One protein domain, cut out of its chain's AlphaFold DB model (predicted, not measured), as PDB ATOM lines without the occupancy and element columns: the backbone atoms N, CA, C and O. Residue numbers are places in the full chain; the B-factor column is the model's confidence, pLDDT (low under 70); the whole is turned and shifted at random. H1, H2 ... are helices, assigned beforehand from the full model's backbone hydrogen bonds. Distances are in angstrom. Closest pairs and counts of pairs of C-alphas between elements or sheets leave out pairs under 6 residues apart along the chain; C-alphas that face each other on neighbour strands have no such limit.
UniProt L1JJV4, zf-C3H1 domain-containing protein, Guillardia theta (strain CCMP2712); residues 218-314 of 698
ATOM      1  N   GLY A 218     229.734 108.254 230.797       67.25
ATOM      2  CA  GLY A 218     228.337 108.247 230.351       67.25
ATOM      3  C   GLY A 218     227.882 109.592 229.778       67.25
ATOM      4  O   GLY A 218     227.279 109.623 228.711       67.25
ATOM      5  N   HIS A 219     228.261 110.707 230.410       73.31
ATOM      6  CA  HIS A 219     227.873 112.049 229.957       73.31
ATOM      7  C   HIS A 219     228.495 112.454 228.619       73.31
ATOM      8  O   HIS A 219     227.856 113.134 227.822       73.31
ATOM      9  N   PHE A 220     229.724 112.018 228.339       75.94
ATOM     10  CA  PHE A 220     230.385 112.328 227.072       75.94
ATOM     11  C   PHE A 220     229.778 111.539 225.908       75.94
ATOM     12  O   PHE A 220     229.577 112.082 224.820       75.94
ATOM     13  N   GLN A 221     229.447 110.269 226.147       82.69
ATOM     14  CA  GLN A 221     228.754 109.437 225.168       82.69
ATOM     15  C   GLN A 221     227.325 109.951 224.921       82.69
ATOM     16  O   GLN A 221     226.934 110.120 223.768       82.69
ATOM     17  N   GLU A 222     226.594 110.303 225.986       87.12
ATOM     18  CA  GLU A 222     225.264 110.926 225.910       87.12
ATOM     19  C   GLU A 222     225.316 112.233 225.104       87.12
ATOM     20  O   GLU A 222     224.505 112.436 224.204       87.12
ATOM     21  N   LEU A 223     226.308 113.096 225.352       88.12
ATOM     22  CA  LEU A 223     226.478 114.350 224.618       88.12
ATOM     23  C   LEU A 223     226.748 114.125 223.121       88.12
ATOM     24  O   LEU A 223     226.176 114.828 222.286       88.12
ATOM     25  N   LYS A 224     227.595 113.151 222.766       87.81
ATOM     26  CA  LYS A 224     227.861 112.796 221.362       87.81
ATOM     27  C   LYS A 224     226.613 112.281 220.659       87.81
ATOM     28  O   LYS A 224     226.323 112.698 219.540       87.81
ATOM     29  N   GLU A 225     225.867 111.402 221.315       91.81
ATOM     30  CA  GLU A 225     224.623 110.854 220.777       91.81
ATOM     31  C   GLU A 225     223.549 111.930 220.622       91.81
ATOM     32  O   GLU A 225     222.864 111.963 219.599       91.81
ATOM     33  N   LEU A 226     223.433 112.841 221.592       90.00
ATOM     34  CA  LEU A 226     222.511 113.970 221.525       90.00
ATOM     35  C   LEU A 226     222.881 114.936 220.405       90.00
ATOM     36  O   LEU A 226     222.001 115.299 219.639       90.00
ATOM     37  N   ARG A 227     224.161 115.288 220.231       87.88
ATOM     38  CA  ARG A 227     224.599 116.126 219.100       87.88
ATOM     39  C   ARG A 227     224.341 115.453 217.756       87.88
ATOM     40  O   ARG A 227     223.783 116.078 216.862       87.88
ATOM     41  N   ALA A 228     224.666 114.167 217.626       90.25
ATOM     42  CA  ALA A 228     224.380 113.414 216.408       90.25
ATOM     43  C   ALA A 228     222.872 113.337 216.118       90.25
ATOM     44  O   ALA A 228     222.459 113.395 214.961       90.25
ATOM     45  N   ARG A 229     222.034 113.222 217.156       90.81
ATOM     46  CA  ARG A 229     220.572 113.246 217.025       90.81
ATOM     47  C   ARG A 229     220.061 114.629 216.639       90.81
ATOM     48  O   ARG A 229     219.243 114.715 215.735       90.81
ATOM     49  N   SER A 230     220.571 115.675 217.274       91.69
ATOM     50  CA  SER A 230     220.257 117.073 216.989       91.69
ATOM     51  C   SER A 230     220.614 117.463 215.551       91.69
ATOM     52  O   SER A 230     219.814 118.107 214.887       91.69
ATOM     53  N   LEU A 231     221.748 116.994 215.019       90.38
ATOM     54  CA  LEU A 231     222.116 117.204 213.612       90.38
ATOM     55  C   LEU A 231     221.219 116.418 212.642       90.38
ATOM     56  O   LEU A 231     220.881 116.909 211.571       90.38
ATOM     57  N   LYS A 232     220.798 115.201 213.014       92.88
ATOM     58  CA  LYS A 232     219.864 114.394 212.203       92.88
ATOM     59  C   LYS A 232     218.429 114.919 212.245       92.88
ATOM     60  O   LYS A 232     217.693 114.764 211.274       92.88
ATOM     61  N   HIS A 233     218.030 115.517 213.363       92.69
ATOM     62  CA  HIS A 233     216.696 116.055 213.604       92.69
ATOM     63  C   HIS A 233     216.797 117.472 214.186       92.69
ATOM     64  O   HIS A 233     216.572 117.657 215.385       92.69
ATOM     65  N   PRO A 234     217.097 118.490 213.353       92.88
ATOM     66  CA  PRO A 234     217.321 119.856 213.833       92.88
ATOM     67  C   PRO A 234     216.121 120.475 214.554       92.88
ATOM     68  O   PRO A 234     216.310 121.348 215.396       92.88
ATOM     69  N   SER A 235     214.904 119.995 214.282       92.00
ATOM     70  CA  SER A 235     213.664 120.427 214.938       92.00
ATOM     71  C   SER A 235     213.477 119.898 216.367       92.00
ATOM     72  O   SER A 235     212.575 120.349 217.074       92.00
ATOM     73  N   ASP A 236     214.304 118.952 216.828       94.31
ATOM     74  CA  ASP A 236     214.225 118.430 218.194       94.31
ATOM     75  C   ASP A 236     214.884 119.387 219.200       94.31
ATOM     76  O   ASP A 236     216.026 119.218 219.640       94.31
ATOM     77  N   ILE A 237     214.115 120.404 219.591       94.06
ATOM     78  CA  ILE A 237     214.494 121.427 220.575       94.06
ATOM     79  C   ILE A 237     214.961 120.798 221.901       94.06
ATOM     80  O   ILE A 237     215.876 121.316 222.545       94.06
ATOM     81  N   HIS A 238     214.370 119.676 222.326       94.00
ATOM     82  CA  HIS A 238     214.718 119.047 223.600       94.00
ATOM     83  C   HIS A 238     216.120 118.440 223.581       94.00
ATOM     84  O   HIS A 238     216.845 118.586 224.570       94.00
ATOM     85  N   SER A 239     216.522 117.815 222.471       93.12
ATOM     86  CA  SER A 239     217.883 117.285 222.318       93.12
ATOM     87  C   SER A 239     218.931 118.401 222.361       93.12
ATOM     88  O   SER A 239     219.932 118.261 223.066       93.12
ATOM     89  N   TRP A 240     218.658 119.549 221.729       95.25
ATOM     90  CA  TRP A 240     219.531 120.729 221.800       95.25
ATOM     91  C   TRP A 240     219.662 121.285 223.224       95.25
ATOM     92  O   TRP A 240     220.773 121.488 223.714       95.25
ATOM     93  N   ILE A 241     218.537 121.475 223.925       94.50
ATOM     94  CA  ILE A 241     218.529 121.962 225.315       94.50
ATOM     95  C   ILE A 241     219.277 120.992 226.235       94.50
ATOM     96  O   ILE A 241     220.047 121.424 227.096       94.50
ATOM     97  N   ARG A 242     219.067 119.680 226.073       94.19
ATOM     98  CA  ARG A 242     219.741 118.666 226.889       94.19
ATOM     99  C   ARG A 242     221.246 118.653 226.630       94.19
ATOM    100  O   ARG A 242     222.001 118.621 227.598       94.19
ATOM    101  N   ALA A 243     221.676 118.742 225.370       92.25
ATOM    102  CA  ALA A 243     223.090 118.837 225.013       92.25
ATOM    103  C   ALA A 243     223.751 120.080 225.634       92.25
ATOM    104  O   ALA A 243     224.807 119.968 226.258       92.25
ATOM    105  N   ALA A 244     223.098 121.244 225.544       93.50
ATOM    106  CA  ALA A 244     223.584 122.480 226.156       93.50
ATOM    107  C   ALA A 244     223.695 122.373 227.686       93.50
ATOM    108  O   ALA A 244     224.687 122.807 228.266       93.50
ATOM    109  N   ARG A 245     222.717 121.749 228.355       91.69
ATOM    110  CA  ARG A 245     222.767 121.530 229.811       91.69
ATOM    111  C   ARG A 245     223.880 120.576 230.226       91.69
ATOM    112  O   ARG A 245     224.589 120.884 231.174       91.69
ATOM    113  N   LEU A 246     224.086 119.473 229.505       90.31
ATOM    114  CA  LEU A 246     225.178 118.533 229.795       90.31
ATOM    115  C   LEU A 246     226.561 119.191 229.683       90.31
ATOM    116  O   LEU A 246     227.444 118.890 230.482       90.31
ATOM    117  N   LEU A 247     226.738 120.120 228.735       89.12
ATOM    118  CA  LEU A 247     227.967 120.914 228.619       89.12
ATOM    119  C   LEU A 247     228.214 121.783 229.863       89.12
ATOM    120  O   LEU A 247     229.359 121.926 230.288       89.12
ATOM    121  N   LEU A 248     227.151 122.318 230.471       87.75
ATOM    122  CA  LEU A 248     227.227 123.124 231.694       87.75
ATOM    123  C   LEU A 248     227.355 122.273 232.975       87.75
ATOM    124  O   LEU A 248     227.987 122.708 233.932       87.75
ATOM    125  N   GLU A 249     226.765 121.073 233.008       83.81
ATOM    126  CA  GLU A 249     226.672 120.206 234.196       83.81
ATOM    127  C   GLU A 249     227.966 119.445 234.533       83.81
ATOM    128  O   GLU A 249     228.151 119.080 235.690       83.81
ATOM    129  N   GLY A 250     228.901 119.236 233.595       65.62
ATOM    130  CA  GLY A 250     230.122 118.437 233.842       65.62
ATOM    131  C   GLY A 250     231.131 119.033 234.848       65.62
ATOM    132  O   GLY A 250     232.301 118.656 234.859       65.62
ATOM    133  N   ALA A 251     230.737 120.079 235.564       52.41
ATOM    134  CA  ALA A 251     231.523 121.111 236.232       52.41
ATOM    135  C   ALA A 251     231.991 120.787 237.660       52.41
ATOM    136  O   ALA A 251     232.666 121.610 238.277       52.41
ATOM    137  N   THR A 252     231.572 119.661 238.228       52.28
ATOM    138  CA  THR A 252     231.511 119.543 239.690       52.28
ATOM    139  C   THR A 252     232.782 119.063 240.380       52.28
ATOM    140  O   THR A 252     232.824 119.164 241.600       52.28
ATOM    141  N   ASP A 253     233.823 118.621 239.667       50.22
ATOM    142  CA  ASP A 253     234.976 117.991 240.323       50.22
ATOM    143  C   ASP A 253     236.339 118.623 239.959       50.22
ATOM    144  O   ASP A 253     236.807 118.542 238.826       50.22
ATOM    145  N   THR A 254     237.001 119.148 241.003       51.25
ATOM    146  CA  THR A 254     238.433 119.504 241.192       51.25
ATOM    147  C   THR A 254     238.920 120.928 240.884       51.25
ATOM    148  O   THR A 254     238.790 121.440 239.789       51.25
ATOM    149  N   ASP A 255     239.540 121.557 241.889       50.72
ATOM    150  CA  ASP A 255     239.884 122.979 241.984       50.72
ATOM    151  C   ASP A 255     240.963 123.491 240.998       50.72
ATOM    152  O   ASP A 255     241.956 122.838 240.687       50.72
ATOM    153  N   THR A 256     240.817 124.761 240.604       51.47
ATOM    154  CA  THR A 256     241.795 125.697 239.990       51.47
ATOM    155  C   THR A 256     242.154 125.628 238.494       51.47
ATOM    156  O   THR A 256     242.420 126.693 237.938       51.47
ATOM    157  N   GLN A 257     242.050 124.501 237.773       52.44
ATOM    158  CA  GLN A 257     242.091 124.513 236.282       52.44
ATOM    159  C   GLN A 257     240.713 124.757 235.628       52.44
ATOM    160  O   GLN A 257     240.606 124.958 234.418       52.44
ATOM    161  N   VAL A 258     239.668 124.807 236.456       56.38
ATOM    162  CA  VAL A 258     238.247 124.810 236.080       56.38
ATOM    163  C   VAL A 258     237.781 126.101 235.424       56.38
ATOM    164  O   VAL A 258     236.909 126.040 234.572       56.38
ATOM    165  N   ASN A 259     238.348 127.271 235.731       58.06
ATOM    166  CA  ASN A 259     237.787 128.529 235.209       58.06
ATOM    167  C   ASN A 259     237.941 128.676 233.684       58.06
ATOM    168  O   ASN A 259     237.011 129.115 233.011       58.06
ATOM    169  N   ASN A 260     239.083 128.261 233.126       62.44
ATOM    170  CA  ASN A 260     239.280 128.269 231.673       62.44
ATOM    171  C   ASN A 260     238.448 127.178 230.983       62.44
ATOM    172  O   ASN A 260     237.963 127.387 229.874       62.44
ATOM    173  N   ASP A 261     238.248 126.043 231.656       74.69
ATOM    174  CA  ASP A 261     237.414 124.949 231.158       74.69
ATOM    175  C   ASP A 261     235.913 125.295 231.207       74.69
ATOM    176  O   ASP A 261     235.155 124.959 230.304       74.69
ATOM    177  N   MET A 262     235.483 126.063 232.209       80.31
ATOM    178  CA  MET A 262     234.118 126.573 232.333       80.31
ATOM    179  C   MET A 262     233.774 127.579 231.249       80.31
ATOM    180  O   MET A 262     232.731 127.440 230.618       80.31
ATOM    181  N   ASN A 263     234.647 128.556 230.994       85.38
ATOM    182  CA  ASN A 263     234.431 129.503 229.900       85.38
ATOM    183  C   ASN A 263     234.343 128.768 228.555       85.38
ATOM    184  O   ASN A 263     233.418 129.019 227.789       85.38
ATOM    185  N   LEU A 264     235.215 127.778 228.321       86.62
ATOM    186  CA  LEU A 264     235.151 126.934 227.127       86.62
ATOM    187  C   LEU A 264     233.829 126.152 227.030       86.62
ATOM    188  O   LEU A 264     233.250 126.045 225.953       86.62
ATOM    189  N   ARG A 265     233.323 125.604 228.137       86.94
ATOM    190  CA  ARG A 265     232.041 124.879 228.164       86.94
ATOM    191  C   ARG A 265     230.846 125.788 227.936       86.94
ATOM    192  O   ARG A 265     229.922 125.396 227.231       86.94
ATOM    193  N   VAL A 266     230.871 126.988 228.509       91.75
ATOM    194  CA  VAL A 266     229.873 128.028 228.253       91.75
ATOM    195  C   VAL A 266     229.896 128.409 226.774       91.75
ATOM    196  O   VAL A 266     228.837 128.461 226.159       91.75
ATOM    197  N   ASP A 267     231.077 128.568 226.174       91.62
ATOM    198  CA  ASP A 267     231.231 128.855 224.743       91.62
ATOM    199  C   ASP A 267     230.688 127.723 223.872       91.62
ATOM    200  O   ASP A 267     229.934 127.966 222.932       91.62
ATOM    201  N   LEU A 268     231.000 126.474 224.220       91.38
ATOM    202  CA  LEU A 268     230.466 125.298 223.536       91.38
ATOM    203  C   LEU A 268     228.945 125.188 223.687       91.38
ATOM    204  O   LEU A 268     228.273 124.778 222.740       91.38
ATOM    205  N   ALA A 269     228.392 125.528 224.852       94.31
ATOM    206  CA  ALA A 269     226.952 125.529 225.089       94.31
ATOM    207  C   ALA A 269     226.260 126.639 224.289       94.31
ATOM    208  O   ALA A 269     225.249 126.368 223.644       94.31
ATOM    209  N   LEU A 270     226.825 127.850 224.266       94.69
ATOM    210  CA  LEU A 270     226.328 128.968 223.463       94.69
ATOM    211  C   LEU A 270     226.385 128.653 221.968       94.69
ATOM    212  O   LEU A 270     225.393 128.868 221.288       94.69
ATOM    213  N   ASN A 271     227.483 128.077 221.477       94.56
ATOM    214  CA  ASN A 271     227.610 127.644 220.083       94.56
ATOM    215  C   ASN A 271     226.594 126.530 219.743       94.56
ATOM    216  O   ASN A 271     225.886 126.587 218.741       94.56
ATOM    217  N   THR A 272     226.416 125.552 220.640       94.62
ATOM    218  CA  THR A 272     225.394 124.504 220.458       94.62
ATOM    219  C   THR A 272     223.983 125.107 220.380       94.62
ATOM    220  O   THR A 272     223.159 124.661 219.585       94.62
ATOM    221  N   LEU A 273     223.692 126.127 221.192       95.75
ATOM    222  CA  LEU A 273     222.398 126.808 221.193       95.75
ATOM    223  C   LEU A 273     222.224 127.789 220.029       95.75
ATOM    224  O   LEU A 273     221.095 127.935 219.573       95.75
ATOM    225  N   SER A 274     223.286 128.425 219.524       95.31
ATOM    226  CA  SER A 274     223.193 129.270 218.329       95.31
ATOM    227  C   SER A 274     222.805 128.431 217.116       95.31
ATOM    228  O   SER A 274     221.834 128.766 216.452       95.31
ATOM    229  N   HIS A 275     223.424 127.261 216.929       94.06
ATOM    230  CA  HIS A 275     222.995 126.317 215.892       94.06
ATOM    231  C   HIS A 275     221.549 125.844 216.086       94.06
ATOM    232  O   HIS A 275     220.785 125.720 215.129       94.06
ATOM    233  N   ALA A 276     221.133 125.610 217.334       95.56
ATOM    234  CA  ALA A 276     219.746 125.259 217.619       95.56
ATOM    235  C   ALA A 276     218.768 126.384 217.225       95.56
ATOM    236  O   ALA A 276     217.670 126.090 216.744       95.56
ATOM    237  N   LEU A 277     219.160 127.647 217.422       96.12
ATOM    238  CA  LEU A 277     218.387 128.835 217.058       96.12
ATOM    239  C   LEU A 277     218.359 129.079 215.547       96.12
ATOM    240  O   LEU A 277     217.301 129.453 215.048       96.12
ATOM    241  N   ASP A 278     219.438 128.788 214.818       95.50
ATOM    242  CA  ASP A 278     219.462 128.878 213.349       95.50
ATOM    243  C   ASP A 278     218.393 127.971 212.720       95.50
ATOM    244  O   ASP A 278     217.701 128.348 211.774       95.50
ATOM    245  N   HIS A 279     218.202 126.779 213.293       94.75
ATOM    246  CA  HIS A 279     217.177 125.835 212.850       94.75
ATOM    247  C   HIS A 279     215.789 126.090 213.455       94.75
ATOM    248  O   HIS A 279     214.788 125.661 212.882       94.75
ATOM    249  N   ASN A 280     215.705 126.761 214.608       95.19
ATOM    250  CA  ASN A 280     214.456 126.978 215.348       95.19
ATOM    251  C   ASN A 280     214.347 128.424 215.881       95.19
ATOM    252  O   ASN A 280     214.254 128.629 217.100       95.19
ATOM    253  N   PRO A 281     214.305 129.442 215.000       95.19
ATOM    254  CA  PRO A 281     214.364 130.853 215.403       95.19
ATOM    255  C   PRO A 281     213.136 131.314 216.205       95.19
ATOM    256  O   PRO A 281     213.192 132.299 216.944       95.19
ATOM    257  N   THR A 282     212.022 130.587 216.101       94.44
ATOM    258  CA  THR A 282     210.759 130.864 216.803       94.44
ATOM    259  C   THR A 282     210.647 130.165 218.166       94.44
ATOM    260  O   THR A 282     209.617 130.213 218.839       94.44
ATOM    261  N   SER A 283     211.698 129.469 218.611       95.75
ATOM    262  CA  SER A 283     211.680 128.786 219.902       95.75
ATOM    263  C   SER A 283     212.018 129.745 221.041       95.75
ATOM    264  O   SER A 283     213.182 130.021 221.337       95.75
ATOM    265  N   VAL A 284     210.986 130.208 221.749       94.44
ATOM    266  CA  VAL A 284     211.136 131.058 222.945       94.44
ATOM    267  C   VAL A 284     212.011 130.390 224.014       94.44
ATOM    268  O   VAL A 284     212.814 131.058 224.657       94.44
ATOM    269  N   ALA A 285     211.890 129.071 224.200       94.19
ATOM    270  CA  ALA A 285     212.658 128.344 225.210       94.19
ATOM    271  C   ALA A 285     214.168 128.334 224.910       94.19
ATOM    272  O   ALA A 285     214.969 128.473 225.835       94.19
ATOM    273  N   LEU A 286     214.549 128.201 223.631       95.62
ATOM    274  CA  LEU A 286     215.950 128.283 223.212       95.62
ATOM    275  C   LEU A 286     216.497 129.694 223.407       95.62
ATOM    276  O   LEU A 286     217.569 129.838 223.989       95.62
ATOM    277  N   TRP A 287     215.738 130.721 223.008       96.44
ATOM    278  CA  TRP A 287     216.129 132.115 223.215       96.44
ATOM    279  C   TRP A 287     216.365 132.433 224.689       96.44
ATOM    280  O   TRP A 287     217.400 132.992 225.034       96.44
ATOM    281  N   LEU A 288     215.440 132.043 225.572       94.31
ATOM    282  CA  LEU A 288     215.575 132.295 227.006       94.31
ATOM    283  C   LEU A 288     216.810 131.605 227.595       94.31
ATOM    284  O   LEU A 288     217.563 132.250 228.317       94.31
ATOM    285  N   LEU A 289     217.057 130.338 227.244       94.88
ATOM    286  CA  LEU A 289     218.235 129.611 227.719       94.88
ATOM    287  C   LEU A 289     219.541 130.209 227.176       94.88
ATOM    288  O   LEU A 289     220.509 130.343 227.921       94.88
ATOM    289  N   TYR A 290     219.567 130.576 225.894       95.25
ATOM    290  CA  TYR A 290     220.722 131.211 225.262       95.25
ATOM    291  C   TYR A 290     221.061 132.538 225.948       95.25
ATOM    292  O   TYR A 290     222.199 132.747 226.363       95.25
ATOM    293  N   LEU A 291     220.058 133.395 226.150       93.94
ATOM    294  CA  LEU A 291     220.213 134.689 226.814       93.94
ATOM    295  C   LEU A 291     220.593 134.541 228.296       93.94
ATOM    296  O   LEU A 291     221.446 135.283 228.768       93.94
ATOM    297  N   ASP A 292     220.043 133.553 229.012       92.12
ATOM    298  CA  ASP A 292     220.427 133.237 230.399       92.12
ATOM    299  C   ASP A 292     221.915 132.887 230.532       92.12
ATOM    300  O   ASP A 292     222.565 133.255 231.512       92.12
ATOM    301  N   ILE A 293     222.450 132.128 229.573       92.44
ATOM    302  CA  ILE A 293     223.861 131.736 229.562       92.44
ATOM    303  C   ILE A 293     224.728 132.925 229.132       92.44
ATOM    304  O   ILE A 293     225.772 133.174 229.736       92.44
ATOM    305  N   LEU A 294     224.281 133.688 228.131       91.69
ATOM    306  CA  LEU A 294     225.015 134.832 227.606       91.69
ATOM    307  C   LEU A 294     225.135 135.964 228.630       91.69
ATOM    308  O   LEU A 294     226.228 136.482 228.819       91.69
ATOM    309  N   GLU A 295     224.058 136.318 229.334       89.62
ATOM    310  CA  GLU A 295     224.076 137.369 230.366       89.62
ATOM    311  C   GLU A 295     225.027 137.025 231.521       89.62
ATOM    312  O   GLU A 295     225.680 137.907 232.077       89.62
ATOM    313  N   LYS A 296     225.154 135.735 231.861       86.75
ATOM    314  CA  LYS A 296     226.124 135.265 232.861       86.75
ATOM    315  C   LYS A 296     227.570 135.380 232.380       86.75
ATOM    316  O   LYS A 296     228.463 135.529 233.210       86.75
ATOM    317  N   LYS A 297     227.802 135.285 231.068       84.88
ATOM    318  CA  LYS A 297     229.131 135.382 230.451       84.88
ATOM    319  C   LYS A 297     229.539 136.835 230.180       84.88
ATOM    320  O   LYS A 297     230.689 137.203 230.402       84.88
ATOM    321  N   SER A 298     228.615 137.644 229.674       77.25
ATOM    322  CA  SER A 298     228.852 138.996 229.171       77.25
ATOM    323  C   SER A 298     227.681 139.911 229.517       77.25
ATOM    324  O   SER A 298     226.537 139.626 229.171       77.25
ATOM    325  N   SER A 299     227.967 141.047 230.148       67.50
ATOM    326  CA  SER A 299     226.947 141.980 230.638       67.50
ATOM    327  C   SER A 299     226.464 143.013 229.605       67.50
ATOM    328  O   SER A 299     225.699 143.895 229.974       67.50
ATOM    329  N   GLY A 300     226.923 142.960 228.343       65.44
ATOM    330  CA  GLY A 300     226.711 144.045 227.362       65.44
ATOM    331  C   GLY A 300     225.978 143.676 226.064       65.44
ATOM    332  O   GLY A 300     225.191 144.476 225.567       65.44
ATOM    333  N   GLU A 301     226.192 142.478 225.515       69.44
ATOM    334  CA  GLU A 301     225.701 142.108 224.169       69.44
ATOM    335  C   GLU A 301     224.261 141.563 224.161       69.44
ATOM    336  O   GLU A 301     223.645 141.390 223.109       69.44
ATOM    337  N   SER A 302     223.678 141.317 225.336       81.94
ATOM    338  CA  SER A 302     222.370 140.667 225.460       81.94
ATOM    339  C   SER A 302     221.215 141.504 224.909       81.94
ATOM    340  O   SER A 302     220.219 140.933 224.473       81.94
ATOM    341  N   ARG A 303     221.321 142.841 224.878       87.62
ATOM    342  CA  ARG A 303     220.203 143.725 224.499       87.62
ATOM    343  C   ARG A 303     219.844 143.654 223.015       87.62
ATOM    344  O   ARG A 303     218.662 143.599 222.676       87.62
ATOM    345  N   GLU A 304     220.836 143.668 222.129       88.94
ATOM    346  CA  GLU A 304     220.598 143.583 220.679       88.94
ATOM    347  C   GLU A 304     220.054 142.205 220.296       88.94
ATOM    348  O   GLU A 304     219.103 142.098 219.519       88.94
ATOM    349  N   LEU A 305     220.581 141.159 220.935       92.12
ATOM    350  CA  LEU A 305     220.102 139.789 220.779       92.12
ATOM    351  C   LEU A 305     218.694 139.599 221.356       92.12
ATOM    352  O   LEU A 305     217.867 138.942 220.731       92.12
ATOM    353  N   LEU A 306     218.371 140.231 222.488       92.62
ATOM    354  CA  LEU A 306     217.009 140.288 223.031       92.62
ATOM    355  C   LEU A 306     216.043 140.955 222.048       92.62
ATOM    356  O   LEU A 306     214.959 140.431 221.804       92.62
ATOM    357  N   MET A 307     216.434 142.086 221.454       91.94
ATOM    358  CA  MET A 307     215.625 142.752 220.431       91.94
ATOM    359  C   MET A 307     215.415 141.842 219.216       91.94
ATOM    360  O   MET A 307     214.303 141.751 218.695       91.94
ATOM    361  N   HIS A 308     216.456 141.137 218.772       93.50
ATOM    362  CA  HIS A 308     216.345 140.173 217.682       93.50
ATOM    363  C   HIS A 308     215.389 139.018 218.033       93.50
ATOM    364  O   HIS A 308     214.476 138.720 217.261       93.50
ATOM    365  N   ALA A 309     215.506 138.453 219.237       95.06
ATOM    366  CA  ALA A 309     214.618 137.409 219.745       95.06
ATOM    367  C   ALA A 309     213.149 137.855 219.760       95.06
ATOM    368  O   ALA A 309     212.269 137.112 219.327       95.06
ATOM    369  N   VAL A 310     212.885 139.083 220.218       94.50
ATOM    370  CA  VAL A 310     211.547 139.693 220.248       94.50
ATOM    371  C   VAL A 310     210.999 139.929 218.838       94.50
ATOM    372  O   VAL A 310     209.809 139.720 218.604       94.50
ATOM    373  N   ARG A 311     211.836 140.333 217.874       92.75
ATOM    374  CA  ARG A 311     211.408 140.501 216.473       92.75
ATOM    375  C   ARG A 311     210.954 139.185 215.851       92.75
ATOM    376  O   ARG A 311     209.959 139.191 215.135       92.75
ATOM    377  N   LEU A 312     211.648 138.089 216.153       93.25
ATOM    378  CA  LEU A 312     211.291 136.746 215.692       93.25
ATOM    379  C   LEU A 312     210.101 136.148 216.455       93.25
ATOM    380  O   LEU A 312     209.390 135.302 215.923       93.25
ATOM    381  N   ASN A 313     209.877 136.586 217.697       92.50
ATOM    382  CA  ASN A 313     208.865 136.039 218.603       92.50
ATOM    383  C   ASN A 313     207.993 137.139 219.233       92.50
ATOM    384  O   ASN A 313     207.951 137.264 220.463       92.50
ATOM    385  N   PRO A 314     207.264 137.928 218.424       90.38
ATOM    386  CA  PRO A 314     206.524 139.086 218.922       90.38
ATOM    387  C   PRO A 314     205.388 138.715 219.884       90.38
ATOM    388  O   PRO A 314     205.015 139.537 220.716       90.38
TER     389      PRO A 314
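Overview. This is residues 218 to 314 of the 698 residues of the protein "zf-C3H1 domain-containing protein" of Guillardia theta (strain CCMP2712) (UniProt L1JJV4). Five helices zigzag up and down in a flat, thin slab, each folding back beside the one before, with the long helix H3 in the middle of the row, H2 and H1 to one side of it and H4 and H5 to the other. The row is staggered, H2 and H4 lying toward one face of the slab and H1 and H3 toward the other, while the loop residues 252 to 257 and Val 258 of H3 stick out at one end. The printed part has 97 residues with five named helices, H1 to H5 in chain order, and no named strand; the class is all helix. The whole is compact, with a radius of gyration of the C-alphas of 13.9 A, and spans 43 by 34 by 14 A.

Along the chain. H3, the longest helix, covers residues 258 to 279 and measures 31.4 A from first to last C-alpha, from (238.247, 124.810, 236.080) to (217.177, 125.835, 212.850). Before it come H1, residues 218 to 232, 21.0 A long and beginning with C-alpha 218 at (228.337, 108.247, 230.351), and H2, residues 237 to 249, 18.3 A long. After it come H4, residues 284 to 297, 20.0 A long, and H5, residues 302 to 312, 15.3 A long and ending with C-alpha 312 at (211.291, 136.746, 215.692).

Arrangement. H2, H3 and H4 form an up and down bundle, three helices each running against the one before. H2 and H3 touch, opposite ways at a shallow tilt of 6 degrees; their closest C-alphas, of Ala 244 and Ala 269, are 4.7 A apart. H3 and H4 touch as a hairpin at a shallow tilt of 27 degrees, closest at the C-alphas of Leu 273 and Tyr 290, 6.2 A apart. H2 and H4 are close but not clearly touching, with the C-alphas of Ile 241 and Leu 286 closest at 7.1 A. H1 touches H2, opposite ways at a shallow tilt of 30 degrees, closest at the C-alphas of Leu 223 and Ala 243, 5.6 A apart. H1 and H3 are near each other. H5 touches H4, opposite ways at a shallow tilt of 8 degrees, closest at the C-alphas of Glu 295 and Ser 302, 6.2 A apart. H5 is apart from H1, H2 and H3. In H1, H2, H3 and H5 every O i to N i+4 pair is within hydrogen-bond range; in H4, 9 of 10 are.

Size, cuts and confidence. The two C-alphas farthest apart, of Asp 255 and Pro 314, are 43.6 A apart. The printed part has no cut. The links H1 to H2, H3 to H4 and H4 to H5 are tight; H2 to H3 is short, with 8 residues. Residues 252 to 258, of which 258 belongs to H3, stand free. The mean pLDDT of the printed part is 85.9, and it is under 70 at residue 218, residues 250 to 260 and residues 299 to 301.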